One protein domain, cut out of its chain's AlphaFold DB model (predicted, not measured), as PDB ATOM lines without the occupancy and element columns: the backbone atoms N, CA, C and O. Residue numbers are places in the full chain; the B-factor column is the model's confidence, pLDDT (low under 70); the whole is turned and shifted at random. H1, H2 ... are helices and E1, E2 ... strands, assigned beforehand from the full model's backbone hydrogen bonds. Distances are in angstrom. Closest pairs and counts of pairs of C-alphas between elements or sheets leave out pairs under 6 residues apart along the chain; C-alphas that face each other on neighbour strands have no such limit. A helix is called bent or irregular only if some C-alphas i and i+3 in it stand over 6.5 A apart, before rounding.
ATOM      1  N   ALA A 850      62.867 -12.159  40.990       72.81
ATOM      2  CA  ALA A 850      62.819 -10.833  40.400       72.81
ATOM      3  C   ALA A 850      62.854  -9.818  41.543       72.81
ATOM      4  O   ALA A 850      61.976  -9.822  42.407       72.81
ATOM      5  N   PHE A 851      63.843  -8.935  41.527       80.12
ATOM      6  CA  PHE A 851      64.020  -7.890  42.526       80.12
ATOM      7  C   PHE A 851      63.821  -6.517  41.912       80.12
ATOM      8  O   PHE A 851      63.955  -6.317  40.707       80.12
ATOM      9  N   LEU A 852      63.535  -5.535  42.760       81.62
ATOM     10  CA  LEU A 852      63.664  -4.143  42.361       81.62
ATOM     11  C   LEU A 852      65.150  -3.774  42.327       81.62
ATOM     12  O   LEU A 852      65.865  -4.007  43.301       81.62
ATOM     13  N   ARG A 853      65.590  -3.151  41.231       80.12
ATOM     14  CA  ARG A 853      66.922  -2.550  41.081       80.12
ATOM     15  C   ARG A 853      67.220  -1.574  42.221       80.12
ATOM     16  O   ARG A 853      68.328  -1.530  42.736       80.12
ATOM     17  N   ASP A 854      66.203  -0.812  42.612       81.75
ATOM     18  CA  ASP A 854      66.200   0.074  43.773       81.75
ATOM     19  C   ASP A 854      64.991  -0.283  44.655       81.75
ATOM     20  O   ASP A 854      63.852  -0.020  44.247       81.75
ATOM     21  N   PRO A 855      65.199  -0.857  45.855       82.69
ATOM     22  CA  PRO A 855      64.117  -1.236  46.766       82.69
ATOM     23  C   PRO A 855      63.170  -0.081  47.129       82.69
ATOM     24  O   PRO A 855      62.016  -0.321  47.487       82.69
ATOM     25  N   ASN A 856      63.627   1.172  47.018       86.19
ATOM     26  CA  ASN A 856      62.828   2.359  47.333       86.19
ATOM     27  C   ASN A 856      61.938   2.807  46.167       86.19
ATOM     28  O   ASN A 856      60.957   3.524  46.374       86.19
ATOM     29  N   LYS A 857      62.243   2.383  44.936       85.88
ATOM     30  CA  LYS A 857      61.462   2.720  43.742       85.88
ATOM     31  C   LYS A 857      60.509   1.583  43.409       85.88
ATOM     32  O   LYS A 857      60.782   0.740  42.560       85.88
ATOM     33  N   LYS A 858      59.352   1.592  44.073       89.62
ATOM     34  CA  LYS A 858      58.279   0.620  43.828       89.62
ATOM     35  C   LYS A 858      57.791   0.674  42.374       89.62
ATOM     36  O   LYS A 858      57.828   1.730  41.726       89.62
ATOM     37  N   ILE A 859      57.323  -0.477  41.892       90.31
ATOM     38  CA  ILE A 859      56.542  -0.564  40.654       90.31
ATOM     39  C   ILE A 859      55.220   0.171  40.880       90.31
ATOM     40  O   ILE A 859      54.598   0.014  41.931       90.31
ATOM     41  N   ASP A 860      54.818   0.984  39.911       91.00
ATOM     42  CA  ASP A 860      53.551   1.702  39.945       91.00
ATOM     43  C   ASP A 860      52.375   0.733  39.730       91.00
ATOM     44  O   ASP A 860      52.140   0.232  38.626       91.00
ATOM     45  N   GLU A 861      51.617   0.473  40.799       89.06
ATOM     46  CA  GLU A 861      50.416  -0.369  40.755       89.06
ATOM     47  C   GLU A 861      49.354   0.177  39.799       89.06
ATOM     48  O   GLU A 861      48.564  -0.598  39.263       89.06
ATOM     49  N   GLY A 862      49.324   1.490  39.553       86.62
ATOM     50  CA  GLY A 862      48.415   2.094  38.586       86.62
ATOM     51  C   GLY A 862      48.637   1.545  37.178       86.62
ATOM     52  O   GLY A 862      47.675   1.212  36.490       86.62
ATOM     53  N   VAL A 863      49.900   1.353  36.781       87.38
ATOM     54  CA  VAL A 863      50.268   0.791  35.472       87.38
ATOM     55  C   VAL A 863      49.883  -0.686  35.388       87.38
ATOM     56  O   VAL A 863      49.264  -1.105  34.413       87.38
ATOM     57  N   ILE A 864      50.182  -1.472  36.427       89.00
ATOM     58  CA  ILE A 864      49.836  -2.904  36.483       89.00
ATOM     59  C   ILE A 864      48.320  -3.111  36.437       89.00
ATOM     60  O   ILE A 864      47.828  -3.929  35.657       89.00
ATOM     61  N   ASN A 865      47.571  -2.351  37.235       86.12
ATOM     62  CA  ASN A 865      46.116  -2.438  37.275       86.12
ATOM     63  C   ASN A 865      45.493  -1.999  35.951       86.12
ATOM     64  O   ASN A 865      44.564  -2.647  35.485       86.12
ATOM     65  N   LEU A 866      46.024  -0.957  35.309       85.38
ATOM     66  CA  LEU A 866      45.544  -0.525  34.000       85.38
ATOM     67  C   LEU A 866      45.744  -1.608  32.934       85.38
ATOM     68  O   LEU A 866      44.808  -1.912  32.201       85.38
ATOM     69  N   ILE A 867      46.915  -2.251  32.892       87.75
ATOM     70  CA  ILE A 867      47.172  -3.391  31.999       87.75
ATOM     71  C   ILE A 867      46.163  -4.509  32.279       87.75
ATOM     72  O   ILE A 867      45.502  -4.989  31.361       87.75
ATOM     73  N   LYS A 868      45.991  -4.893  33.549       85.06
ATOM     74  CA  LYS A 868      45.032  -5.934  33.942       85.06
ATOM     75  C   LYS A 868      43.608  -5.599  33.523       85.06
ATOM     76  O   LYS A 868      42.918  -6.472  33.019       85.06
ATOM     77  N   VAL A 869      43.177  -4.351  33.695       84.62
ATOM     78  CA  VAL A 869      41.845  -3.906  33.280       84.62
ATOM     79  C   VAL A 869      41.714  -3.939  31.760       84.62
ATOM     80  O   VAL A 869      40.704  -4.432  31.274       84.62
ATOM     81  N   ILE A 870      42.723  -3.518  30.990       86.06
ATOM     82  CA  ILE A 870      42.700  -3.632  29.520       86.06
ATOM     83  C   ILE A 870      42.498  -5.091  29.090       86.06
ATOM     84  O   ILE A 870      41.689  -5.342  28.205       86.06
ATOM     85  N   PHE A 871      43.135  -6.048  29.765       83.75
ATOM     86  CA  PHE A 871      43.034  -7.477  29.443       83.75
ATOM     87  C   PHE A 871      41.973  -8.246  30.247       83.75
ATOM     88  O   PHE A 871      41.906  -9.466  30.145       83.75
ATOM     89  N   ALA A 872      41.152  -7.585  31.066       79.88
ATOM     90  CA  ALA A 872      40.155  -8.277  31.879       79.88
ATOM     91  C   ALA A 872      38.983  -8.773  31.019       79.88
ATOM     92  O   ALA A 872      38.287  -7.973  30.389       79.88
ATOM     93  N   ASP A 873      38.729 -10.079  31.078       64.75
ATOM     94  CA  ASP A 873      37.694 -10.774  30.298       64.75
ATOM     95  C   ASP A 873      36.255 -10.403  30.730       64.75
ATOM     96  O   ASP A 873      35.296 -10.543  29.977       64.75
ATOM     97  N   GLN A 874      36.079  -9.865  31.945       59.78
ATOM     98  CA  GLN A 874      34.768  -9.484  32.480       59.78
ATOM     99  C   GLN A 874      34.585  -7.967  32.523       59.78
ATOM    100  O   GLN A 874      35.211  -7.257  33.312       59.78
ATOM    101  N   GLN A 875      33.667  -7.473  31.696       71.12
ATOM    102  CA  GLN A 875      33.173  -6.101  31.768       71.12
ATOM    103  C   GLN A 875      32.108  -5.994  32.858       71.12
ATOM    104  O   GLN A 875      31.259  -6.877  32.997       71.12
ATOM    105  N   THR A 876      32.127  -4.917  33.644       76.56
ATOM    106  CA  THR A 876      31.102  -4.733  34.676       76.56
ATOM    107  C   THR A 876      29.721  -4.576  34.022       76.56
ATOM    108  O   THR A 876      29.614  -3.973  32.950       76.56
ATOM    109  N   PRO A 877      28.632  -5.054  34.654       77.69
ATOM    110  CA  PRO A 877      27.279  -4.874  34.120       77.69
ATOM    111  C   PRO A 877      26.934  -3.404  33.832       77.69
ATOM    112  O   PRO A 877      26.211  -3.108  32.887       77.69
ATOM    113  N   GLU A 878      27.494  -2.472  34.609       79.94
ATOM    114  CA  GLU A 878      27.334  -1.032  34.399       79.94
ATOM    115  C   GLU A 878      28.067  -0.521  33.141       79.94
ATOM    116  O   GLU A 878      27.554   0.359  32.448       79.94
ATOM    117  N   TYR A 879      29.240  -1.082  32.818       81.62
ATOM    118  CA  TYR A 879      29.997  -0.767  31.601       81.62
ATOM    119  C   TYR A 879      29.253  -1.244  30.347       81.62
ATOM    120  O   TYR A 879      29.066  -0.475  29.402       81.62
ATOM    121  N   LEU A 880      28.731  -2.473  30.381       81.88
ATOM    122  CA  LEU A 880      27.905  -3.033  29.308       81.88
ATOM    123  C   LEU A 880      26.596  -2.248  29.128       81.88
ATOM    124  O   LEU A 880      26.245  -1.894  28.005       81.88
ATOM    125  N   ALA A 881      25.916  -1.879  30.221       82.44
ATOM    126  CA  ALA A 881      24.679  -1.091  30.173       82.44
ATOM    127  C   ALA A 881      24.861   0.314  29.566       82.44
ATOM    128  O   ALA A 881      23.900   0.910  29.080       82.44
ATOM    129  N   LYS A 882      26.087   0.852  29.581       81.69
ATOM    130  CA  LYS A 882      26.426   2.145  28.969       81.69
ATOM    131  C   LYS A 882      26.799   2.042  27.488       81.69
ATOM    132  O   LYS A 882      26.962   3.096  26.876       81.69
ATOM    133  N   GLY A 883      26.863   0.836  26.916       80.75
ATOM    134  CA  GLY A 883      27.180   0.581  25.506       80.75
ATOM    135  C   GLY A 883      28.494  -0.172  25.261       80.75
ATOM    136  O   GLY A 883      28.869  -0.333  24.105       80.75
ATOM    137  N   GLY A 884      29.188  -0.620  26.316       88.38
ATOM    138  CA  GLY A 884      30.366  -1.486  26.213       88.38
ATOM    139  C   GLY A 884      31.528  -0.909  25.394       88.38
ATOM    140  O   GLY A 884      31.607   0.299  25.151       88.38
ATOM    141  N   ASP A 885      32.436  -1.789  24.961       89.50
ATOM    142  CA  ASP A 885      33.588  -1.398  24.133       89.50
ATOM    143  C   ASP A 885      33.151  -0.738  22.819       89.50
ATOM    144  O   ASP A 885      33.819   0.182  22.359       89.50
ATOM    145  N   GLU A 886      32.002  -1.134  22.261       90.38
ATOM    146  CA  GLU A 886      31.456  -0.577  21.021       90.38
ATOM    147  C   GLU A 886      31.269   0.944  21.107       90.38
ATOM    148  O   GLU A 886      31.808   1.706  20.299       90.38
ATOM    149  N   LYS A 887      30.529   1.407  22.120       90.62
ATOM    150  CA  LYS A 887      30.260   2.835  22.291       90.62
ATOM    151  C   LYS A 887      31.486   3.586  22.804       90.62
ATOM    152  O   LYS A 887      31.783   4.672  22.309       90.62
ATOM    153  N   PHE A 888      32.205   3.031  23.781       92.31
ATOM    154  CA  PHE A 888      33.341   3.725  24.393       92.31
ATOM    155  C   PHE A 888      34.549   3.840  23.455       92.31
ATOM    156  O   PHE A 888      35.227   4.868  23.490       92.31
ATOM    157  N   ALA A 889      34.801   2.855  22.584       92.31
ATOM    158  CA  ALA A 889      35.848   2.962  21.569       92.31
ATOM    159  C   ALA A 889      35.486   4.034  20.535       92.31
ATOM    160  O   ALA A 889      36.314   4.889  20.225       92.31
ATOM    161  N   ALA A 890      34.229   4.072  20.076       92.25
ATOM    162  CA  ALA A 890      33.759   5.111  19.162       92.25
ATOM    163  C   ALA A 890      33.853   6.519  19.780       92.25
ATOM    164  O   ALA A 890      34.335   7.444  19.130       92.25
ATOM    165  N   GLU A 891      33.461   6.698  21.047       91.88
ATOM    166  CA  GLU A 891      33.630   7.969  21.770       91.88
ATOM    167  C   GLU A 891      35.108   8.356  21.933       91.88
ATOM    168  O   GLU A 891      35.468   9.522  21.747       91.88
ATOM    169  N   GLY A 892      35.969   7.388  22.264       89.94
ATOM    170  CA  GLY A 892      37.408   7.589  22.410       89.94
ATOM    171  C   GLY A 892      38.069   8.017  21.108       89.94
ATOM    172  O   GLY A 892      38.769   9.027  21.068       89.94
ATOM    173  N   TRP A 893      37.782   7.317  20.015       92.75
ATOM    174  CA  TRP A 893      38.266   7.672  18.687       92.75
ATOM    175  C   TRP A 893      37.699   8.992  18.180       92.75
ATOM    176  O   TRP A 893      38.453   9.791  17.632       92.75
ATOM    177  N   ALA A 894      36.418   9.284  18.413       90.94
ATOM    178  CA  ALA A 894      35.829  10.577  18.073       90.94
ATOM    179  C   ALA A 894      36.587  11.721  18.756       90.94
ATOM    180  O   ALA A 894      36.929  12.716  18.114       90.94
ATOM    181  N   ARG A 895      36.917  11.557  20.042       86.94
ATOM    182  CA  ARG A 895      37.747  12.517  20.775       86.94
ATOM    183  C   ARG A 895      39.160  12.582  20.236       86.94
ATOM    184  O   ARG A 895      39.624  13.684  19.982       86.94
ATOM    185  N   LEU A 896      39.813  11.449  19.980       86.62
ATOM    186  CA  LEU A 896      41.148  11.433  19.383       86.62
ATOM    187  C   LEU A 896      41.162  12.187  18.053       86.62
ATOM    188  O   LEU A 896      41.998  13.059  17.875       86.62
ATOM    189  N   LEU A 897      40.196  11.960  17.163       87.44
ATOM    190  CA  LEU A 897      40.061  12.705  15.907       87.44
ATOM    191  C   LEU A 897      39.809  14.206  16.130       87.44
ATOM    192  O   LEU A 897      40.231  15.040  15.323       87.44
ATOM    193  N   VAL A 898      39.129  14.573  17.221       83.25
ATOM    194  CA  VAL A 898      38.844  15.968  17.573       83.25
ATOM    195  C   VAL A 898      40.038  16.675  18.239       83.25
ATOM    196  O   VAL A 898      40.281  17.862  18.005       83.25
ATOM    197  N   GLU A 899      40.804  15.969  19.050       75.75
ATOM    198  CA  GLU A 899      41.870  16.523  19.886       75.75
ATOM    199  C   GLU A 899      43.255  16.372  19.248       75.75
ATOM    200  O   GLU A 899      44.183  17.096  19.609       75.75
ATOM    201  N   ALA A 900      43.387  15.491  18.253       62.38
ATOM    202  CA  ALA A 900      44.594  15.250  17.478       62.38
ATOM    203  C   ALA A 900      45.217  16.547  16.943       62.38
ATOM    204  O   ALA A 900      44.783  17.149  15.952       62.38
ATOM    205  N   GLY A 901      46.280  16.955  17.638       53.25
ATOM    206  CA  GLY A 901      47.118  18.104  17.333       53.25
ATOM    207  C   GLY A 901      46.951  19.327  18.238       53.25
ATOM    208  O   GLY A 901      47.578  20.351  17.978       53.25
ATOM    209  N   ALA A 902      46.195  19.217  19.331       54.41
ATOM    210  CA  ALA A 902      46.405  20.055  20.507       54.41
ATOM    211  C   ALA A 902      47.501  19.432  21.398       54.41
ATOM    212  O   ALA A 902      47.511  18.232  21.657       54.41
ATOM    213  N   THR A 903      48.439  20.244  21.878       45.75
ATOM    214  CA  THR A 903      49.663  19.865  22.613       45.75
ATOM    215  C   THR A 903      49.459  19.241  24.008       45.75
ATOM    216  O   THR A 903      50.436  19.044  24.723       45.75
ATOM    217  N   ASN A 904      48.233  18.880  24.408       54.09
ATOM    218  CA  ASN A 904      47.906  18.368  25.750       54.09
ATOM    219  C   ASN A 904      47.417  16.906  25.732       54.09
ATOM    220  O   ASN A 904      46.325  16.597  26.200       54.09
ATOM    221  N   GLN A 905      48.260  15.985  25.251       54.91
ATOM    222  CA  GLN A 905      47.981  14.535  25.248       54.91
ATOM    223  C   GLN A 905      47.739  13.934  26.651       54.91
ATOM    224  O   GLN A 905      47.166  12.856  26.765       54.91
ATOM    225  N   ASN A 906      48.120  14.635  27.726       54.81
ATOM    226  CA  ASN A 906      47.968  14.153  29.103       54.81
ATOM    227  C   ASN A 906      46.511  14.128  29.612       54.81
ATOM    228  O   ASN A 906      46.250  13.488  30.619       54.81
ATOM    229  N   GLN A 907      45.546  14.786  28.949       58.00
ATOM    230  CA  GLN A 907      44.161  14.849  29.456       58.00
ATOM    231  C   GLN A 907      43.324  13.584  29.195       58.00
ATOM    232  O   GLN A 907      42.372  13.344  29.937       58.00
ATOM    233  N   LEU A 908      43.683  12.769  28.194       63.34
ATOM    234  CA  LEU A 908      42.892  11.597  27.792       63.34
ATOM    235  C   LEU A 908      42.942  10.469  28.842       63.34
ATOM    236  O   LEU A 908      41.931   9.832  29.122       63.34
ATOM    237  N   PHE A 909      44.105  10.254  29.465       64.62
ATOM    238  CA  PHE A 909      44.283   9.233  30.506       64.62
ATOM    239  C   PHE A 909      43.620   9.607  31.841       64.62
ATOM    240  O   PHE A 909      43.173   8.718  32.562       64.62
ATOM    241  N   ASP A 910      43.511  10.901  32.151       66.81
ATOM    242  CA  ASP A 910      43.048  11.368  33.464       66.81
ATOM    243  C   ASP A 910      41.517  11.418  33.599       66.81
ATOM    244  O   ASP A 910      40.990  11.287  34.705       66.81
ATOM    245  N   LYS A 911      40.782  11.646  32.501       71.31
ATOM    246  CA  LYS A 911      39.321  11.868  32.538       71.31
ATOM    247  C   LYS A 911      38.496  10.803  31.823       71.31
ATOM    248  O   LYS A 911      37.304  10.698  32.102       71.31
ATOM    249  N   ASP A 912      39.110  10.008  30.948       79.88
ATOM    250  CA  ASP A 912      38.397   9.169  29.974       79.88
ATOM    251  C   ASP A 912      39.004   7.760  29.866       79.88
ATOM    252  O   ASP A 912      39.159   7.180  28.789       79.88
ATOM    253  N   LEU A 913      39.349   7.185  31.021       83.19
ATOM    254  CA  LEU A 913      40.011   5.882  31.120       83.19
ATOM    255  C   LEU A 913      39.222   4.753  30.435       83.19
ATOM    256  O   LEU A 913      39.816   3.893  29.790       83.19
ATOM    257  N   ASN A 914      37.888   4.774  30.525       86.00
ATOM    258  CA  ASN A 914      37.023   3.777  29.882       86.00
ATOM    259  C   ASN A 914      37.153   3.812  28.353       86.00
ATOM    260  O   ASN A 914      37.216   2.762  27.720       86.00
ATOM    261  N   GLN A 915      37.250   5.003  27.763       88.88
ATOM    262  CA  GLN A 915      37.456   5.179  26.330       88.88
ATOM    263  C   GLN A 915      38.845   4.686  25.903       88.88
ATOM    264  O   GLN A 915      38.970   4.030  24.870       88.88
ATOM    265  N   VAL A 916      39.882   4.938  26.710       85.12
ATOM    266  CA  VAL A 916      41.245   4.432  26.461       85.12
ATOM    267  C   VAL A 916      41.293   2.904  26.511       85.12
ATOM    268  O   VAL A 916      41.886   2.277  25.629       85.12
ATOM    269  N   ILE A 917      40.644   2.298  27.510       87.81
ATOM    270  CA  ILE A 917      40.526   0.841  27.643       87.81
ATOM    271  C   ILE A 917      39.814   0.259  26.419       87.81
ATOM    272  O   ILE A 917      40.355  -0.644  25.787       87.81
ATOM    273  N   ALA A 918      38.659   0.811  26.041       89.75
ATOM    274  CA  ALA A 918      37.880   0.349  24.896       89.75
ATOM    275  C   ALA A 918      38.664   0.443  23.576       89.75
ATOM    276  O   ALA A 918      38.740  -0.535  22.836       89.75
ATOM    277  N   CYS A 919      39.315   1.583  23.307       91.25
ATOM    278  CA  CYS A 919      40.152   1.753  22.114       91.25
ATOM    279  C   CYS A 919      41.285   0.719  22.082       91.25
ATOM    280  O   CYS A 919      41.536   0.112  21.044       91.25
ATOM    281  N   SER A 920      41.948   0.487  23.222       89.75
ATOM    282  CA  SER A 920      43.035  -0.496  23.335       89.75
ATOM    283  C   SER A 920      42.537  -1.915  23.065       89.75
ATOM    284  O   SER A 920      43.169  -2.665  22.331       89.75
ATOM    285  N   ARG A 921      41.382  -2.267  23.632       89.31
ATOM    286  CA  ARG A 921      40.759  -3.584  23.506       89.31
ATOM    287  C   ARG A 921      40.352  -3.908  22.078       89.31
ATOM    288  O   ARG A 921      40.780  -4.925  21.541       89.31
ATOM    289  N   VAL A 922      39.587  -3.016  21.455       91.75
ATOM    290  CA  VAL A 922      39.123  -3.201  20.075       91.75
ATOM    291  C   VAL A 922      40.311  -3.295  19.117       91.75
ATOM    292  O   VAL A 922      40.327  -4.147  18.237       91.75
ATOM    293  N   SER A 923      41.348  -2.485  19.336       90.75
ATOM    294  CA  SER A 923      42.543  -2.499  18.487       90.75
ATOM    295  C   SER A 923      43.421  -3.746  18.660       90.75
ATOM    296  O   SER A 923      44.251  -4.025  17.804       90.75
ATOM    297  N   LEU A 924      43.272  -4.500  19.753       86.75
ATOM    298  CA  LEU A 924      43.994  -5.761  19.974       86.75
ATOM    299  C   LEU A 924      43.210  -6.992  19.485       86.75
ATOM    300  O   LEU A 924      43.792  -8.072  19.374       86.75
ATOM    301  N   GLY A 925      41.919  -6.830  19.176       86.12
ATOM    302  CA  GLY A 925      41.058  -7.861  18.593       86.12
ATOM    303  C   GLY A 925      40.960  -9.154  19.414       86.12
ATOM    304  O   GLY A 925      41.152  -9.175  20.632       86.12
ATOM    305  N   ASP A 926      40.686 -10.263  18.723       73.06
ATOM    306  CA  ASP A 926      40.388 -11.574  19.325       73.06
ATOM    307  C   ASP A 926      41.547 -12.167  20.139       73.06
ATOM    308  O   ASP A 926      41.343 -13.016  21.011       73.06
ATOM    309  N   LYS A 927      42.785 -11.714  19.905       67.62
ATOM    310  CA  LYS A 927      43.938 -12.206  20.669       67.62
ATOM    311  C   LYS A 927      43.965 -11.685  22.103       67.62
ATOM    312  O   LYS A 927      44.692 -12.248  22.916       67.62
ATOM    313  N   MET A 928      43.153 -10.684  22.453       72.75
ATOM    314  CA  MET A 928      43.018 -10.211  23.833       72.75
ATOM    315  C   MET A 928      42.652 -11.348  24.803       72.75
ATOM    316  O   MET A 928      43.256 -11.446  25.870       72.75
ATOM    317  N   ALA A 929      41.742 -12.247  24.406       66.44
ATOM    318  CA  ALA A 929      41.290 -13.370  25.231       66.44
ATOM    319  C   ALA A 929      42.430 -14.355  25.562       66.44
ATOM    320  O   ALA A 929      42.560 -14.808  26.697       66.44
ATOM    321  N   PHE A 930      43.326 -14.613  24.601       64.38
ATOM    322  CA  PHE A 930      44.505 -15.467  24.803       64.38
ATOM    323  C   PHE A 930      45.490 -14.890  25.835       64.38
ATOM    324  O   PHE A 930      46.211 -15.629  26.510       64.38
ATOM    325  N   PHE A 931      45.543 -13.564  25.964       67.81
ATOM    326  CA  PHE A 931      46.417 -12.898  26.927       67.81
ATOM    327  C   PHE A 931      45.736 -12.655  28.276       67.81
ATOM    328  O   PHE A 931      46.423 -12.687  29.294       67.81
ATOM    329  N   ALA A 932      44.412 -12.503  28.310       71.19
ATOM    330  CA  ALA A 932      43.625 -12.363  29.534       71.19
ATOM    331  C   ALA A 932      43.873 -13.514  30.526       71.19
ATOM    332  O   ALA A 932      44.172 -13.273  31.698       71.19
ATOM    333  N   GLU A 933      43.854 -14.760  30.039       66.06
ATOM    334  CA  GLU A 933      44.093 -15.967  30.846       66.06
ATOM    335  C   GLU A 933      45.478 -15.953  31.519       66.06
ATOM    336  O   GLU A 933      45.628 -16.311  32.687       66.06
ATOM    337  N   LYS A 934      46.498 -15.449  30.812       61.88
ATOM    338  CA  LYS A 934      47.884 -15.375  31.305       61.88
ATOM    339  C   LYS A 934      48.125 -14.223  32.285       61.88
ATOM    340  O   LYS A 934      49.108 -14.249  33.022       61.88
ATOM    341  N   MET A 935      47.243 -13.223  32.303       69.50
ATOM    342  CA  MET A 935      47.376 -11.996  33.104       69.50
ATOM    343  C   MET A 935      46.519 -12.014  34.381       69.50
ATOM    344  O   MET A 935      46.667 -11.137  35.235       69.50
ATOM    345  N   ALA A 936      45.665 -13.031  34.548       64.75
ATOM    346  CA  ALA A 936      44.775 -13.215  35.697       64.75
ATOM    347  C   ALA A 936      45.486 -13.654  37.000       64.75
ATOM    348  O   ALA A 936      44.844 -13.771  38.044       64.75
ATOM    349  N   GLY A 937      46.803 -13.883  36.964       66.81
ATOM    350  CA  GLY A 937      47.596 -14.311  38.121       66.81
ATOM    351  C   GLY A 937      47.743 -13.257  39.230       66.81
ATOM    352  O   GLY A 937      47.598 -12.044  39.016       66.81
ATOM    353  N   ASP A 938      48.069 -13.730  40.438       76.56
ATOM    354  CA  ASP A 938      48.395 -12.878  41.585       76.56
ATOM    355  C   ASP A 938      49.645 -12.032  41.292       76.56
ATOM    356  O   ASP A 938      50.725 -12.564  41.053       76.56
ATOM    357  N   THR A 939      49.501 -10.702  41.320       81.31
ATOM    358  CA  THR A 939      50.603  -9.743  41.130       81.31
ATOM    359  C   THR A 939      51.148  -9.202  42.446       81.31
ATOM    360  O   THR A 939      51.765  -8.143  42.453       81.31
ATOM    361  N   SER A 940      50.938  -9.887  43.572       79.81
ATOM    362  CA  SER A 940      51.530  -9.513  44.862       79.81
ATOM    363  C   SER A 940      53.068  -9.543  44.830       79.81
ATOM    364  O   SER A 940      53.716  -8.707  45.464       79.81
ATOM    365  N   GLN A 941      53.656 -10.438  44.027       82.50
ATOM    366  CA  GLN A 941      55.104 -10.603  43.884       82.50
ATOM    367  C   GLN A 941      55.702  -9.802  42.716       82.50
ATOM    368  O   GLN A 941      55.079  -9.622  41.667       82.50
ATOM    369  N   VAL A 942      56.956  -9.358  42.869       82.44
ATOM    370  CA  VAL A 942      57.716  -8.644  41.819       82.44
ATOM    371  C   VAL A 942      57.905  -9.518  40.573       82.44
ATOM    372  O   VAL A 942      57.813  -9.013  39.457       82.44
ATOM    373  N   SER A 943      58.077 -10.829  40.747       74.75
ATOM    374  CA  SER A 943      58.166 -11.821  39.664       74.75
ATOM    375  C   SER A 943      56.914 -11.833  38.785       74.75
ATOM    376  O   SER A 943      57.013 -11.732  37.564       74.75
ATOM    377  N   ALA A 944      55.731 -11.861  39.395       79.25
ATOM    378  CA  ALA A 944      54.465 -11.817  38.676       79.25
ATOM    379  C   ALA A 944      54.246 -10.471  37.962       79.25
ATOM    380  O   ALA A 944      53.789 -10.445  36.818       79.25
ATOM    381  N   LYS A 945      54.634  -9.349  38.587       86.88
ATOM    382  CA  LYS A 945      54.596  -8.023  37.938       86.88
ATOM    383  C   LYS A 945      55.534  -7.947  36.732       86.88
ATOM    384  O   LYS A 945      55.155  -7.374  35.714       86.88
ATOM    385  N   ASN A 946      56.720  -8.551  36.817       82.44
ATOM    386  CA  ASN A 946      57.672  -8.618  35.709       82.44
ATOM    387  C   ASN A 946      57.074  -9.340  34.491       82.44
ATOM    388  O   ASN A 946      57.150  -8.840  33.370       82.44
ATOM    389  N   THR A 947      56.412 -10.477  34.717       78.00
ATOM    390  CA  THR A 947      55.721 -11.230  33.659       78.00
ATOM    391  C   THR A 947      54.653 -10.381  32.966       78.00
ATOM    392  O   THR A 947      54.616 -10.323  31.736       78.00
ATOM    393  N   VAL A 948      53.832  -9.666  33.743       82.75
ATOM    394  CA  VAL A 948      52.789  -8.761  33.227       82.75
ATOM    395  C   VAL A 948      53.393  -7.632  32.381       82.75
ATOM    396  O   VAL A 948      52.920  -7.369  31.276       82.75
ATOM    397  N   LEU A 949      54.459  -6.985  32.860       84.25
ATOM    398  CA  LEU A 949      55.110  -5.872  32.157       84.25
ATOM    399  C   LEU A 949      55.770  -6.312  30.844       84.25
ATOM    400  O   LEU A 949      55.576  -5.657  29.820       84.25
ATOM    401  N   ASN A 950      56.499  -7.429  30.839       76.69
ATOM    402  CA  ASN A 950      57.152  -7.926  29.624       76.69
ATOM    403  C   ASN A 950      56.128  -8.318  28.557       76.69
ATOM    404  O   ASN A 950      56.300  -7.984  27.384       76.69
ATOM    405  N   LYS A 951      55.016  -8.942  28.964       79.31
ATOM    406  CA  LYS A 951      53.951  -9.292  28.025       79.31
ATOM    407  C   LYS A 951      53.228  -8.064  27.477       79.31
ATOM    408  O   LYS A 951      52.964  -7.992  26.282       79.31
ATOM    409  N   ALA A 952      52.977  -7.062  28.318       82.69
ATOM    410  CA  ALA A 952      52.423  -5.788  27.872       82.69
ATOM    411  C   ALA A 952      53.354  -5.063  26.882       82.69
ATOM    412  O   ALA A 952      52.875  -4.474  25.915       82.69
ATOM    413  N   LYS A 953      54.678  -5.135  27.080       79.06
ATOM    414  CA  LYS A 953      55.675  -4.525  26.186       79.06
ATOM    415  C   LYS A 953      55.634  -5.129  24.780       79.06
ATOM    416  O   LYS A 953      55.670  -4.389  23.803       79.06
ATOM    417  N   GLU A 954      55.528  -6.453  24.690       72.94
ATOM    418  CA  GLU A 954      55.370  -7.183  23.426       72.94
ATOM    419  C   GLU A 954      54.059  -6.800  22.719       72.94
ATOM    420  O   GLU A 954      54.059  -6.465  21.534       72.94
ATOM    421  N   LEU A 955      52.951  -6.778  23.468       79.00
ATOM    422  CA  LEU A 955      51.608  -6.553  22.925       79.00
ATOM    423  C   LEU A 955      51.380  -5.127  22.448       79.00
ATOM    424  O   LEU A 955      50.926  -4.909  21.330       79.00
ATOM    425  N   PHE A 956      51.724  -4.151  23.283       83.19
ATOM    426  CA  PHE A 956      51.623  -2.739  22.930       83.19
ATOM    427  C   PHE A 956      52.722  -2.307  21.964       83.19
ATOM    428  O   PHE A 956      52.755  -1.143  21.590       83.19
ATOM    429  N   GLY A 957      53.673  -3.184  21.636       77.31
ATOM    430  CA  GLY A 957      54.765  -2.956  20.702       77.31
ATOM    431  C   GLY A 957      54.431  -3.485  19.315       77.31
ATOM    432  O   GLY A 957      53.664  -2.876  18.574       77.31
ATOM    433  N   ILE A 958      55.045  -4.619  18.994       67.56
ATOM    434  CA  ILE A 958      55.030  -5.249  17.672       67.56
ATOM    435  C   ILE A 958      53.607  -5.682  17.314       67.56
ATOM    436  O   ILE A 958      53.072  -5.284  16.286       67.56
ATOM    437  N   TYR A 959      52.946  -6.410  18.220       75.88
ATOM    438  CA  TYR A 959      51.639  -6.992  17.925       75.88
ATOM    439  C   TYR A 959      50.587  -5.937  17.558       75.88
ATOM    440  O   TYR A 959      49.860  -6.106  16.580       75.88
ATOM    441  N   TYR A 960      50.520  -4.846  18.324       85.00
ATOM    442  CA  TYR A 960      49.591  -3.759  18.051       85.00
ATOM    443  C   TYR A 960      49.797  -3.169  16.649       85.00
ATOM    444  O   TYR A 960      48.832  -3.042  15.900       85.00
ATOM    445  N   LYS A 961      51.042  -2.837  16.277       78.94
ATOM    446  CA  LYS A 961      51.339  -2.209  14.980       78.94
ATOM    447  C   LYS A 961      50.881  -3.072  13.807       78.94
ATOM    448  O   LYS A 961      50.241  -2.560  12.895       78.94
ATOM    449  N   ASP A 962      51.134  -4.373  13.894       77.25
ATOM    450  CA  ASP A 962      50.877  -5.299  12.791       77.25
ATOM    451  C   ASP A 962      49.387  -5.646  12.634       77.25
ATOM    452  O   ASP A 962      48.951  -6.044  11.557       77.25
ATOM    453  N   ASN A 963      48.591  -5.538  13.707       84.38
ATOM    454  CA  ASN A 963      47.239  -6.113  13.741       84.38
ATOM    455  C   ASN A 963      46.125  -5.081  13.972       84.38
ATOM    456  O   ASN A 963      44.976  -5.346  13.610       84.38
ATOM    457  N   ALA A 964      46.432  -3.913  14.546       91.38
ATOM    458  CA  ALA A 964      45.411  -2.938  14.916       91.38
ATOM    459  C   ALA A 964      44.566  -2.432  13.736       91.38
ATOM    460  O   ALA A 964      43.347  -2.383  13.896       91.38
ATOM    461  N   PRO A 965      45.124  -2.105  12.552       93.44
ATOM    462  CA  PRO A 965      44.306  -1.649  11.428       93.44
ATOM    463  C   PRO A 965      43.227  -2.664  11.031       93.44
ATOM    464  O   PRO A 965      42.064  -2.291  10.907       93.44
ATOM    465  N   ALA A 966      43.584  -3.947  10.924       92.12
ATOM    466  CA  ALA A 966      42.653  -5.011  10.543       92.12
ATOM    467  C   ALA A 966      41.604  -5.294  11.634       92.12
ATOM    468  O   ALA A 966      40.425  -5.506  11.333       92.12
ATOM    469  N   ALA A 967      42.008  -5.263  12.909       92.75
ATOM    470  CA  ALA A 967      41.086  -5.432  14.033       92.75
ATOM    471  C   ALA A 967      40.059  -4.286  14.097       92.75
ATOM    472  O   ALA A 967      38.856  -4.526  14.218       92.75
ATOM    473  N   ILE A 968      40.516  -3.040  13.930       96.31
ATOM    474  CA  ILE A 968      39.646  -1.859  13.893       96.31
ATOM    475  C   ILE A 968      38.753  -1.878  12.649       96.31
ATOM    476  O   ILE A 968      37.575  -1.551  12.747       96.31
ATOM    477  N   GLU A 969      39.263  -2.282  11.488       96.06
ATOM    478  CA  GLU A 969      38.468  -2.405  10.262       96.06
ATOM    479  C   GLU A 969      37.333  -3.419  10.429       96.06
ATOM    480  O   GLU A 969      36.181  -3.118  10.107       96.06
ATOM    481  N   THR A 970      37.630  -4.581  11.014       95.06
ATOM    482  CA  THR A 970      36.632  -5.612  11.335       95.06
ATOM    483  C   THR A 970      35.567  -5.064  12.286       95.06
ATOM    484  O   THR A 970      34.365  -5.273  12.084       95.06
ATOM    485  N   PHE A 971      35.987  -4.293  13.292       95.69
ATOM    486  CA  PHE A 971      35.074  -3.629  14.211       95.69
ATOM    487  C   PHE A 971      34.190  -2.595  13.498       95.69
ATOM    488  O   PHE A 971      32.972  -2.628  13.643       95.69
ATOM    489  N   LEU A 972      34.761  -1.702  12.691       95.88
ATOM    490  CA  LEU A 972      34.006  -0.643  12.011       95.88
ATOM    491  C   LEU A 972      33.052  -1.200  10.948       95.88
ATOM    492  O   LEU A 972      31.964  -0.663  10.752       95.88
ATOM    493  N   THR A 973      33.434  -2.300  10.300       95.12
ATOM    494  CA  THR A 973      32.587  -3.014   9.335       95.12
ATOM    495  C   THR A 973      31.403  -3.700  10.018       95.12
ATOM    496  O   THR A 973      30.305  -3.720   9.468       95.12
ATOM    497  N   SER A 974      31.586  -4.218  11.236       93.31
ATOM    498  CA  SER A 974      30.483  -4.782  12.033       93.31
ATOM    499  C   SER A 974      29.614  -3.716  12.719       93.31
ATOM    500  O   SER A 974      28.476  -4.007  13.078       93.31
ATOM    501  N   HIS A 975      30.099  -2.475  12.824       95.38
ATOM    502  CA  HIS A 975      29.456  -1.359  13.528       95.38
ATOM    503  C   HIS A 975      29.383  -0.106  12.635       95.38
ATOM    504  O   HIS A 975      29.972   0.947  12.900       95.38
ATOM    505  N   VAL A 976      28.662  -0.237  11.516       93.69
ATOM    506  CA  VAL A 976      28.631   0.760  10.428       93.69
ATOM    507  C   VAL A 976      28.094   2.126  10.881       93.69
ATOM    508  O   VAL A 976      28.525   3.160  10.368       93.69
ATOM    509  N   GLU A 977      27.182   2.175  11.857       93.12
ATOM    510  CA  GLU A 977      26.672   3.442  12.405       93.12
ATOM    511  C   GLU A 977      27.782   4.259  13.088       93.12
ATOM    512  O   GLU A 977      27.893   5.472  12.877       93.12
ATOM    513  N   GLN A 978      28.661   3.594  13.838       94.62
ATOM    514  CA  GLN A 978      29.826   4.182  14.493       94.62
ATOM    515  C   GLN A 978      30.855   4.628  13.457       94.62
ATOM    516  O   GLN A 978      31.367   5.745  13.551       94.62
ATOM    517  N   ALA A 979      31.110   3.802  12.437       94.56
ATOM    518  CA  ALA A 979      31.994   4.159  11.331       94.56
ATOM    519  C   ALA A 979      31.514   5.430  10.612       94.56
ATOM    520  O   ALA A 979      32.287   6.370  10.423       94.56
ATOM    521  N   ASN A 980      30.217   5.516  10.300       93.12
ATOM    522  CA  ASN A 980      29.614   6.692   9.674       93.12
ATOM    523  C   ASN A 980      29.683   7.935  10.573       93.12
ATOM    524  O   ASN A 980      29.977   9.029  10.090       93.12
ATOM    525  N   SER A 981      29.460   7.774  11.880       94.12
ATOM    526  CA  SER A 981      29.595   8.855  12.863       94.12
ATOM    527  C   SER A 981      31.031   9.399  12.930       94.12
ATOM    528  O   SER A 981      31.248  10.611  12.893       94.12
ATOM    529  N   LEU A 982      32.032   8.512  12.941       94.12
ATOM    530  CA  LEU A 982      33.452   8.878  12.948       94.12
ATOM    531  C   LEU A 982      33.888   9.537  11.632       94.12
ATOM    532  O   LEU A 982      34.589  10.550  11.654       94.12
ATOM    533  N   LEU A 983      33.421   9.031  10.487       93.25
ATOM    534  CA  LEU A 983      33.648   9.661   9.183       93.25
ATOM    535  C   LEU A 983      33.026  11.065   9.113       93.25
ATOM    536  O   LEU A 983      33.647  11.979   8.571       93.25
ATOM    537  N   ALA A 984      31.846  11.277   9.706       92.06
ATOM    538  CA  ALA A 984      31.190  12.586   9.728       92.06
ATOM    539  C   ALA A 984      31.998  13.658  10.490       92.06
ATOM    540  O   ALA A 984      31.893  14.849  10.186       92.06
ATOM    541  N   ILE A 985      32.853  13.257  11.441       91.50
ATOM    542  CA  ILE A 985      33.768  14.158  12.166       91.50
ATOM    543  C   ILE A 985      34.914  14.644  11.257       91.50
ATOM    544  O   ILE A 985      35.412  15.769  11.412       91.50
ATOM    545  N   LEU A 986      35.317  13.836  10.274       90.12
ATOM    546  CA  LEU A 986      36.447  14.079   9.372       90.12
ATOM    547  C   LEU A 986      36.106  15.021   8.206       90.12
ATOM    548  O   LEU A 986      36.403  14.747   7.046       90.12
ATOM    549  N   SER A 987      35.535  16.191   8.507       86.19
ATOM    550  CA  SER A 987      35.368  17.258   7.507       86.19
ATOM    551  C   SER A 987      36.699  17.607   6.818       86.19
ATOM    552  O   SER A 987      37.768  17.502   7.427       86.19
ATOM    553  N   SER A 988      36.667  18.128   5.586       84.12
ATOM    554  CA  SER A 988      37.889  18.540   4.866       84.12
ATOM    555  C   SER A 988      38.751  19.514   5.684       84.12
ATOM    556  O   SER A 988      39.978  19.422   5.682       84.12
ATOM    557  N   LYS A 989      38.110  20.401   6.463       86.75
ATOM    558  CA  LYS A 989      38.779  21.307   7.411       86.75
ATOM    559  C   LYS A 989      39.497  20.546   8.533       86.75
ATOM    560  O   LYS A 989      40.619  20.906   8.896       86.75
ATOM    561  N   ARG A 990      38.870  19.503   9.088       87.81
ATOM    562  CA  ARG A 990      39.467  18.661  10.133       87.81
ATOM    563  C   ARG A 990      40.640  17.859   9.579       87.81
ATOM    564  O   ARG A 990      41.709  17.917  10.173       87.81
ATOM    565  N   LEU A 991      40.488  17.218   8.421       90.06
ATOM    566  CA  LEU A 991      41.579  16.506   7.744       90.06
ATOM    567  C   LEU A 991      42.774  17.433   7.455       90.06
ATOM    568  O   LEU A 991      43.915  17.045   7.666       90.06
ATOM    569  N   GLY A 992      42.534  18.681   7.029       86.19
ATOM    570  CA  GLY A 992      43.592  19.696   6.871       86.19
ATOM    571  C   GLY A 992      44.271  20.100   8.181       86.19
ATOM    572  O   GLY A 992      45.477  20.333   8.215       86.19
ATOM    573  N   THR A 993      43.515  20.142   9.277       86.56
ATOM    574  CA  THR A 993      44.064  20.413  10.613       86.56
ATOM    575  C   THR A 993      44.952  19.261  11.084       86.56
ATOM    576  O   THR A 993      46.062  19.504  11.547       86.56
ATOM    577  N   LEU A 994      44.498  18.017  10.910       86.62
ATOM    578  CA  LEU A 994      45.259  16.813  11.240       86.62
ATOM    579  C   LEU A 994      46.576  16.749  10.455       86.62
ATOM    580  O   LEU A 994      47.641  16.646  11.056       86.62
ATOM    581  N   GLU A 995      46.512  16.919   9.133       87.88
ATOM    582  CA  GLU A 995      47.689  16.947   8.254       87.88
ATOM    583  C   GLU A 995      48.704  18.013   8.681       87.88
ATOM    584  O   GLU A 995      49.890  17.721   8.818       87.88
ATOM    585  N   LYS A 996      48.246  19.236   8.981       85.56
ATOM    586  CA  LYS A 996      49.123  20.316   9.455       85.56
ATOM    587  C   LYS A 996      49.758  19.994  10.809       85.56
ATOM    588  O   LYS A 996      50.937  20.278  11.016       85.56
ATOM    589  N   ASN A 997      48.991  19.450  11.747       81.06
ATOM    590  CA  ASN A 997      49.489  19.148  13.088       81.06
ATOM    591  C   ASN A 997      50.530  18.023  13.061       81.06
ATOM    592  O   ASN A 997      51.502  18.060  13.811       81.06
ATOM    593  N   ILE A 998      50.363  17.070  12.147       76.12
ATOM    594  CA  ILE A 998      51.302  15.976  11.924       76.12
ATOM    595  C   ILE A 998      52.555  16.425  11.175       76.12
ATOM    596  O   ILE A 998      53.658  16.117  11.623       76.12
ATOM    597  N   ALA A 999      52.415  17.233  10.121       77.50
ATOM    598  CA  ALA A 999      53.553  17.794   9.392       77.50
ATOM    599  C   ALA A 999      54.490  18.618  10.297       77.50
ATOM    600  O   ALA A 999      55.695  18.662  10.072       77.50
ATOM    601  N   ASN A1000      53.950  19.244  11.346       76.44
ATOM    602  CA  ASN A1000      54.730  20.024  12.308       76.44
ATOM    603  C   ASN A1000      55.297  19.195  13.478       76.44
ATOM    604  O   ASN A1000      56.028  19.736  14.311       76.44
ATOM    605  N   ASN A1001      54.977  17.900  13.580       74.38
ATOM    606  CA  ASN A1001      55.455  17.059  14.672       74.38
ATOM    607  C   ASN A1001      56.866  16.531  14.380       74.38
ATOM    608  O   ASN A1001      57.032  15.525  13.693       74.38
ATOM    609  N   LYS A1002      57.881  17.189  14.955       71.25
ATOM    610  CA  LYS A1002      59.301  16.839  14.777       71.25
ATOM    611  C   LYS A1002      59.681  15.433  15.263       71.25
ATOM    612  O   LYS A1002      60.680  14.914  14.792       71.25
ATOM    613  N   ALA A1003      58.900  14.824  16.157       67.81
ATOM    614  CA  ALA A1003      59.180  13.504  16.737       67.81
ATOM    615  C   ALA A1003      58.572  12.329  15.940       67.81
ATOM    616  O   ALA A1003      58.487  11.215  16.446       67.81
ATOM    617  N   MET A1004      58.056  12.581  14.737       72.44
ATOM    618  CA  MET A1004      57.489  11.568  13.842       72.44
ATOM    619  C   MET A1004      58.502  11.193  12.760       72.44
ATOM    620  O   MET A1004      59.106  12.109  12.197       72.44
ATOM    621  N   SER A1005      58.661   9.895  12.478       76.69
ATOM    622  CA  SER A1005      59.458   9.420  11.340       76.69
ATOM    623  C   SER A1005      58.850   9.912  10.023       76.69
ATOM    624  O   SER A1005      57.655  10.214   9.954       76.69
ATOM    625  N   GLU A1006      59.660  10.038   8.973       76.75
ATOM    626  CA  GLU A1006      59.127  10.412   7.656       76.75
ATOM    627  C   GLU A1006      58.191   9.334   7.091       76.75
ATOM    628  O   GLU A1006      57.199   9.675   6.454       76.75
ATOM    629  N   GLU A1007      58.426   8.058   7.402       76.69
ATOM    630  CA  GLU A1007      57.541   6.952   7.021       76.69
ATOM    631  C   GLU A1007      56.126   7.118   7.596       76.69
ATOM    632  O   GLU A1007      55.158   7.186   6.840       76.69
ATOM    633  N   ASP A1008      56.008   7.315   8.915       77.38
ATOM    634  CA  ASP A1008      54.733   7.603   9.580       77.38
ATOM    635  C   ASP A1008      54.053   8.840   8.965       77.38
ATOM    636  O   ASP A1008      52.826   8.905   8.863       77.38
ATOM    637  N   ARG A1009      54.834   9.857   8.562       82.81
ATOM    638  CA  ARG A1009      54.304  11.067   7.908       82.81
ATOM    639  C   ARG A1009      53.772  10.768   6.509       82.81
ATOM    640  O   ARG A1009      52.788  11.395   6.109       82.81
ATOM    641  N   LEU A1010      54.426   9.891   5.754       83.50
ATOM    642  CA  LEU A1010      54.022   9.503   4.403       83.50
ATOM    643  C   LEU A1010      52.782   8.609   4.430       83.50
ATOM    644  O   LEU A1010      51.811   8.941   3.750       83.50
ATOM    645  N   ASP A1011      52.773   7.572   5.269       83.56
ATOM    646  CA  ASP A1011      51.610   6.703   5.485       83.56
ATOM    647  C   ASP A1011      50.394   7.533   5.919       83.56
ATOM    648  O   ASP A1011      49.314   7.474   5.327       83.56
ATOM    649  N   PHE A1012      50.597   8.454   6.864       89.00
ATOM    650  CA  PHE A1012      49.547   9.372   7.285       89.00
ATOM    651  C   PHE A1012      49.041  10.279   6.153       89.00
ATOM    652  O   PHE A1012      47.834  10.502   6.025       89.00
ATOM    653  N   LYS A1013      49.936  10.823   5.316       89.19
ATOM    654  CA  LYS A1013      49.542  11.641   4.155       89.19
ATOM    655  C   LYS A1013      48.721  10.835   3.155       89.19
ATOM    656  O   LYS A1013      47.742  11.368   2.629       89.19
ATOM    657  N   GLU A1014      49.085   9.578   2.910       90.94
ATOM    658  CA  GLU A1014      48.321   8.670   2.053       90.94
ATOM    659  C   GLU A1014      46.916   8.447   2.618       90.94
ATOM    660  O   GLU A1014      45.929   8.669   1.912       90.94
ATOM    661  N   ILE A1015      46.818   8.120   3.911       93.00
ATOM    662  CA  ILE A1015      45.546   7.916   4.613       93.00
ATOM    663  C   ILE A1015      44.649   9.157   4.483       93.00
ATOM    664  O   ILE A1015      43.482   9.056   4.095       93.00
ATOM    665  N   ILE A1016      45.189  10.351   4.749       93.06
ATOM    666  CA  ILE A1016      44.438  11.610   4.649       93.06
ATOM    667  C   ILE A1016      44.033  11.922   3.205       93.06
ATOM    668  O   ILE A1016      42.914  12.387   2.974       93.06
ATOM    669  N   SER A1017      44.915  11.684   2.233       90.75
ATOM    670  CA  SER A1017      44.620  11.884   0.812       90.75
ATOM    671  C   SER A1017      43.482  10.973   0.357       90.75
ATOM    672  O   SER A1017      42.515  11.453  -0.239       90.75
ATOM    673  N   GLY A1018      43.532   9.689   0.723       91.12
ATOM    674  CA  GLY A1018      42.479   8.721   0.431       91.12
ATOM    675  C   GLY A1018      41.136   9.120   1.047       91.12
ATOM    676  O   GLY A1018      40.118   9.120   0.359       91.12
ATOM    677  N   LEU A1019      41.131   9.571   2.308       92.31
ATOM    678  CA  LEU A1019      39.912  10.032   2.990       92.31
ATOM    679  C   LEU A1019      39.308  11.306   2.372       92.31
ATOM    680  O   LEU A1019      38.106  11.542   2.509       92.31
ATOM    681  N   ARG A1020      40.107  12.139   1.687       90.81
ATOM    682  CA  ARG A1020      39.629  13.354   0.993       90.81
ATOM    683  C   ARG A1020      38.963  13.076  -0.344       90.81
ATOM    684  O   ARG A1020      38.170  13.906  -0.788       90.81
ATOM    685  N   GLN A1021      39.301  11.973  -1.003       87.50
ATOM    686  CA  GLN A1021      38.729  11.639  -2.302       87.50
ATOM    687  C   GLN A1021      37.254  11.270  -2.103       87.50
ATOM    688  O   GLN A1021      36.927  10.192  -1.606       87.50
ATOM    689  N   SER A1022      36.355  12.202  -2.441       58.41
ATOM    690  CA  SER A1022      34.918  12.129  -2.132       58.41
ATOM    691  C   SER A1022      34.217  10.910  -2.732       58.41
ATOM    692  O   SER A1022      33.229  10.455  -2.153       58.41
ATOM    693  N   ASP A1023      34.778  10.349  -3.805       71.00
ATOM    694  CA  ASP A1023      34.155   9.335  -4.664       71.00
ATOM    695  C   ASP A1023      34.616   7.896  -4.352       71.00
ATOM    696  O   ASP A1023      34.269   6.958  -5.066       71.00
ATOM    697  N   SER A1024      35.403   7.702  -3.289       71.88
ATOM    698  CA  SER A1024      35.866   6.374  -2.861       71.88
ATOM    699  C   SER A1024      34.723   5.503  -2.310       71.88
ATOM    700  O   SER A1024      33.807   6.002  -1.644       71.88
ATOM    701  N   ASN A1025      34.790   4.190  -2.589       85.44
ATOM    702  CA  ASN A1025      33.858   3.166  -2.091       85.44
ATOM    703  C   ASN A1025      33.725   3.278  -0.550       85.44
ATOM    704  O   ASN A1025      34.756   3.394   0.120       85.44
ATOM    705  N   PRO A1026      32.505   3.242   0.030       88.19
ATOM    706  CA  PRO A1026      32.293   3.205   1.479       88.19
ATOM    707  C   PRO A1026      33.203   2.234   2.244       88.19
ATOM    708  O   PRO A1026      33.726   2.607   3.290       88.19
ATOM    709  N   GLU A1027      33.460   1.040   1.706       90.00
ATOM    710  CA  GLU A1027      34.361   0.055   2.326       90.00
ATOM    711  C   GLU A1027      35.799   0.579   2.408       90.00
ATOM    712  O   GLU A1027      36.412   0.565   3.469       90.00
ATOM    713  N   GLN A1028      36.301   1.172   1.323       91.44
ATOM    714  CA  GLN A1028      37.639   1.761   1.286       91.44
ATOM    715  C   GLN A1028      37.780   2.930   2.274       91.44
ATOM    716  O   GLN A1028      38.835   3.104   2.886       91.44
ATOM    717  N   LYS A1029      36.718   3.725   2.473       92.69
ATOM    718  CA  LYS A1029      36.702   4.783   3.499       92.69
ATOM    719  C   LYS A1029      36.762   4.210   4.913       92.69
ATOM    720  O   LYS A1029      37.405   4.818   5.765       92.69
ATOM    721  N   ILE A1030      36.136   3.057   5.158       94.56
ATOM    722  CA  ILE A1030      36.219   2.348   6.441       94.56
ATOM    723  C   ILE A1030      37.636   1.813   6.668       94.56
ATOM    724  O   ILE A1030      38.192   2.061   7.736       94.56
ATOM    725  N   THR A1031      38.265   1.186   5.668       94.75
ATOM    726  CA  THR A1031      39.662   0.722   5.752       94.75
ATOM    727  C   THR A1031      40.622   1.875   6.067       94.75
ATOM    728  O   THR A1031      41.462   1.789   6.965       94.75
ATOM    729  N   LEU A1032      40.482   3.006   5.366       94.50
ATOM    730  CA  LEU A1032      41.314   4.190   5.595       94.50
ATOM    731  C   LEU A1032      41.042   4.835   6.960       94.50
ATOM    732  O   LEU A1032      41.976   5.290   7.620       94.50
ATOM    733  N   LEU A1033      39.784   4.848   7.415       94.88
ATOM    734  CA  LEU A1033      39.442   5.278   8.769       94.88
ATOM    735  C   LEU A1033      40.085   4.352   9.808       94.88
ATOM    736  O   LEU A1033      40.659   4.849  10.769       94.88
ATOM    737  N   ALA A1034      40.056   3.034   9.613       96.00
ATOM    738  CA  ALA A1034      40.677   2.079  10.523       96.00
ATOM    739  C   ALA A1034      42.191   2.298  10.642       96.00
ATOM    740  O   ALA A1034      42.707   2.389  11.757       96.00
ATOM    741  N   ARG A1035      42.887   2.497   9.511       94.31
ATOM    742  CA  ARG A1035      44.312   2.883   9.487       94.31
ATOM    743  C   ARG A1035      44.554   4.190  10.245       94.31
ATOM    744  O   ARG A1035      45.439   4.252  11.097       94.31
ATOM    745  N   LEU A1036      43.725   5.215  10.012       93.06
ATOM    746  CA  LEU A1036      43.816   6.490  10.731       93.06
ATOM    747  C   LEU A1036      43.641   6.307  12.245       93.06
ATOM    748  O   LEU A1036      44.396   6.875  13.030       93.06
ATOM    749  N   LEU A1037      42.655   5.523  12.678       93.88
ATOM    750  CA  LEU A1037      42.373   5.296  14.095       93.88
ATOM    751  C   LEU A1037      43.451   4.451  14.774       93.88
ATOM    752  O   LEU A1037      43.823   4.768  15.907       93.88
ATOM    753  N   ALA A1038      43.998   3.445  14.085       92.19
ATOM    754  CA  ALA A1038      45.138   2.660  14.556       92.19
ATOM    755  C   ALA A1038      46.353   3.562  14.795       92.19
ATOM    756  O   ALA A1038      46.945   3.531  15.877       92.19
ATOM    757  N   PHE A1039      46.657   4.430  13.826       89.25
ATOM    758  CA  PHE A1039      47.731   5.415  13.911       89.25
ATOM    759  C   PHE A1039      47.515   6.397  15.074       89.25
ATOM    760  O   PHE A1039      48.409   6.658  15.884       89.25
ATOM    761  N   MET A1040      46.302   6.938  15.202       87.38
ATOM    762  CA  MET A1040      45.968   7.890  16.262       87.38
ATOM    763  C   MET A1040      46.042   7.268  17.660       87.38
ATOM    764  O   MET A1040      46.517   7.914  18.599       87.38
ATOM    765  N   THR A1041      45.590   6.023  17.786       88.00
ATOM    766  CA  THR A1041      45.639   5.230  19.019       88.00
ATOM    767  C   THR A1041      47.086   4.880  19.381       88.00
ATOM    768  O   THR A1041      47.483   5.111  20.524       88.00
ATOM    769  N   GLU A1042      47.922   4.466  18.420       86.38
ATOM    770  CA  GLU A1042      49.364   4.250  18.632       86.38
ATOM    771  C   GLU A1042      50.005   5.494  19.244       86.38
ATOM    772  O   GLU A1042      50.597   5.432  20.316       86.38
ATOM    773  N   ARG A1043      49.839   6.661  18.618       81.31
ATOM    774  CA  ARG A1043      50.512   7.883  19.082       81.31
ATOM    775  C   ARG A1043      49.991   8.418  20.404       81.31
ATOM    776  O   ARG A1043      50.754   9.034  21.144       81.31
ATOM    777  N   SER A1044      48.696   8.276  20.657       77.69
ATOM    778  CA  SER A1044      48.038   8.976  21.767       77.69
ATOM    779  C   SER A1044      47.904   8.101  23.007       77.69
ATOM    780  O   SER A1044      47.955   8.625  24.115       77.69
ATOM    781  N   ILE A1045      47.768   6.783  22.832       81.38
ATOM    782  CA  ILE A1045      47.565   5.825  23.924       81.38
ATOM    783  C   ILE A1045      48.844   5.017  24.187       81.38
ATOM    784  O   ILE A1045      49.249   4.886  25.342       81.38
ATOM    785  N   PHE A1046      49.545   4.529  23.160       80.94
ATOM    786  CA  PHE A1046      50.690   3.628  23.367       80.94
ATOM    787  C   PHE A1046      52.057   4.330  23.379       80.94
ATOM    788  O   PHE A1046      52.825   4.151  24.326       80.94
ATOM    789  N   ALA A1047      52.361   5.154  22.380       72.62
ATOM    790  CA  ALA A1047      53.693   5.697  22.096       72.62
ATOM    791  C   ALA A1047      53.906   7.166  22.521       72.62
ATOM    792  O   ALA A1047      55.026   7.670  22.435       72.62
ATOM    793  N   GLY A1048      52.864   7.869  22.976       67.56
ATOM    794  CA  GLY A1048      52.935   9.285  23.360       67.56
ATOM    795  C   GLY A1048      53.864   9.583  24.547       67.56
ATOM    796  O   GLY A1048      54.370   8.684  25.222       67.56
ATOM    797  N   GLY A1049      54.064  10.871  24.860       59.31
ATOM    798  CA  GLY A1049      54.949  11.315  25.955       59.31
ATOM    799  C   GLY A1049      54.614  10.716  27.333       59.31
ATOM    800  O   GLY A1049      55.530  10.529  28.144       59.31
ATOM    801  N   ALA A1050      53.338  10.363  27.533       61.69
ATOM    802  CA  ALA A1050      52.763   9.648  28.676       61.69
ATOM    803  C   ALA A1050      52.117   8.293  28.284       61.69
ATOM    804  O   ALA A1050      51.283   7.773  29.015       61.69
ATOM    805  N   GLY A1051      52.464   7.731  27.120       78.44
ATOM    806  CA  GLY A1051      51.838   6.523  26.582       78.44
ATOM    807  C   GLY A1051      52.187   5.239  27.345       78.44
ATOM    808  O   GLY A1051      53.230   5.135  28.004       78.44
ATOM    809  N   LEU A1052      51.324   4.230  27.210       82.25
ATOM    810  CA  LEU A1052      51.422   2.942  27.900       82.25
ATOM    811  C   LEU A1052      52.743   2.208  27.638       82.25
ATOM    812  O   LEU A1052      53.303   1.646  28.571       82.25
ATOM    813  N   ARG A1053      53.302   2.247  26.420       82.12
ATOM    814  CA  ARG A1053      54.576   1.572  26.098       82.12
ATOM    815  C   ARG A1053      55.737   2.165  26.897       82.12
ATOM    816  O   ARG A1053      56.598   1.434  27.392       82.12
ATOM    817  N   LYS A1054      55.743   3.491  27.055       81.06
ATOM    818  CA  LYS A1054      56.759   4.210  27.830       81.06
ATOM    819  C   LYS A1054      56.579   3.982  29.327       81.06
ATOM    820  O   LYS A1054      57.572   3.771  30.016       81.06
ATOM    821  N   ALA A1055      55.337   3.972  29.815       84.19
ATOM    822  CA  ALA A1055      55.032   3.627  31.202       84.19
ATOM    823  C   ALA A1055      55.475   2.190  31.527       84.19
ATOM    824  O   ALA A1055      56.257   1.991  32.450       84.19
ATOM    825  N   VAL A1056      55.089   1.211  30.704       84.75
ATOM    826  CA  VAL A1056      55.498  -0.197  30.842       84.75
ATOM    827  C   VAL A1056      57.017  -0.344  30.825       84.75
ATOM    828  O   VAL A1056      57.570  -0.991  31.708       84.75
ATOM    829  N   SER A1057      57.703   0.291  29.869       81.38
ATOM    830  CA  SER A1057      59.168   0.201  29.761       81.38
ATOM    831  C   SER A1057      59.880   0.844  30.953       81.38
ATOM    832  O   SER A1057      60.873   0.314  31.445       81.38
ATOM    833  N   LYS A1058      59.362   1.970  31.456       86.44
ATOM    834  CA  LYS A1058      59.895   2.635  32.651       86.44
ATOM    835  C   LYS A1058      59.748   1.755  33.892       86.44
ATOM    836  O   LYS A1058      60.658   1.715  34.716       86.44
ATOM    837  N   GLU A1059      58.620   1.064  34.035       90.00
ATOM    838  CA  GLU A1059      58.383   0.158  35.160       90.00
ATOM    839  C   GLU A1059      59.185  -1.146  35.035       90.00
ATOM    840  O   GLU A1059      59.741  -1.603  36.031       90.00
ATOM    841  N   SER A1060      59.345  -1.708  33.828       82.44
ATOM    842  CA  SER A1060      60.149  -2.922  33.616       82.44
ATOM    843  C   SER A1060      61.634  -2.692  33.913       82.44
ATOM    844  O   SER A1060      62.290  -3.557  34.477       82.44
ATOM    845  N   GLN A1061      62.163  -1.500  33.609       82.19
ATOM    846  CA  GLN A1061      63.548  -1.108  33.915       82.19
ATOM    847  C   GLN A1061      63.855  -1.016  35.419       82.19
ATOM    848  O   GLN A1061      65.024  -0.933  35.805       82.19
ATOM    849  N   LYS A1062      62.831  -1.010  36.283       87.81
ATOM    850  CA  LYS A1062      63.011  -1.071  37.739       87.81
ATOM    851  C   LYS A1062      63.272  -2.490  38.233       87.81
ATOM    852  O   LYS A1062      63.589  -2.634  39.408       87.81
ATOM    853  N   ILE A1063      63.105  -3.513  37.396       80.06
ATOM    854  CA  ILE A1063      63.215  -4.917  37.786       80.06
ATOM    855  C   ILE A1063      64.547  -5.480  37.296       80.06
ATOM    856  O   ILE A1063      64.950  -5.243  36.162       80.06
ATOM    857  N   VAL A1064      65.208  -6.238  38.163       79.75
ATOM    858  CA  VAL A1064      66.422  -7.000  37.869       79.75
ATOM    859  C   VAL A1064      66.193  -8.449  38.262       79.75
ATOM    860  O   VAL A1064      65.532  -8.731  39.263       79.75
ATOM    861  N   LEU A1065      66.701  -9.383  37.468       70.25
ATOM    862  CA  LEU A1065      66.723 -10.789  37.857       70.25
ATOM    863  C   LEU A1065      67.978 -11.004  38.687       70.25
ATOM    864  O   LEU A1065      69.037 -10.558  38.260       70.25
TER     865      LEU A1065
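Overview. This is residues 850 to 1065 of the 1235 residues of an uncharacterized protein of Candidatus Pacebacteria bacterium (UniProt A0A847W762). A crossed cluster of helices has H5 and H11 at its core, with H3, H7b and H10 packed on H11; H7a, with H1 and H12 packed on it, reaches to one end, where the tiny strand pair E1 and E2 brings the first and last printed residues together. The 216 printed residues hold twelve named helices, H1 to H12, between E1 and E2, which make an antiparallel sheet in the order E1 - E2; the class is mostly helix. The whole is compact, with a radius of gyration of the C-alphas of 17.9 A and spans of 58 by 41 by 28 A.

Along the chain. E1, residues 850 to 852, begins at C-alpha 850 (62.819, -10.833, 40.400). H1 is 861 to 870, H2 877 to 881, H3 884 to 899 (22.3 A), H4 907 to 911, H5 913 to 924 and H6 927 to 935. H7, 942 to 974, was assigned as one helix by its hydrogen bonds but is bent: C-alphas 962 and 965 are 7.6 A apart. Its arms are H7a, 942 to 962, 30.0 A long and irregular, with C-alphas 956 and 959 6.6 A apart, and H7b, 965 to 974. H8 is 976 to 985, H9 988 to 999, H10 1006 to 1020 (20.8 A), H11 1026 to 1046 (28.6 A) and H12 1052 to 1060. E2, 1063 to 1065, ends at C-alpha 1065 (66.723, -10.789, 37.857).

Arrangement. H11 is the hub. It touches H7b at a steep tilt of 53 degrees, closest C-alphas Pro 965 and Arg 1035, 4.9 A. H10 and H11 form a helical hairpin, closest C-alphas Ile 1015 and Leu 1032, 5.7 A, as do H9 and H10, Leu 991 and Ile 1016, 6.5 A. H3 touches H5, about perpendicular at 78 degrees, Ala 889 and Cys 919, 4.5 A, and H8, at a shallow tilt of 15 degrees, Ala 894 and Leu 982, 5.9 A. H2 is near H3, and so is H4. H7a touches H12, Leu 949 and Val 1056, 5.8 A, and H1, Ile 867 and Ala 952, 7.1 A. H6 is close to H7a but not clearly touching, Met 935 and Val 948, 6.3 A. Between E1 and E2, N 851 and O 1064 are within hydrogen-bond range at 2.8 A. Every O i to N i+4 pair is within range in the helices except in H6, 3 of 5, and H7a, 15 of 17.

Size, cuts and confidence. The two farthest C-alphas, of Pro 855 and Asp 1023, are 60.5 A apart. The printed part has no cut and no long link. Its mean pLDDT is 82.3; 28 residues are under 70, among them 900 to 910 and 933 to 937.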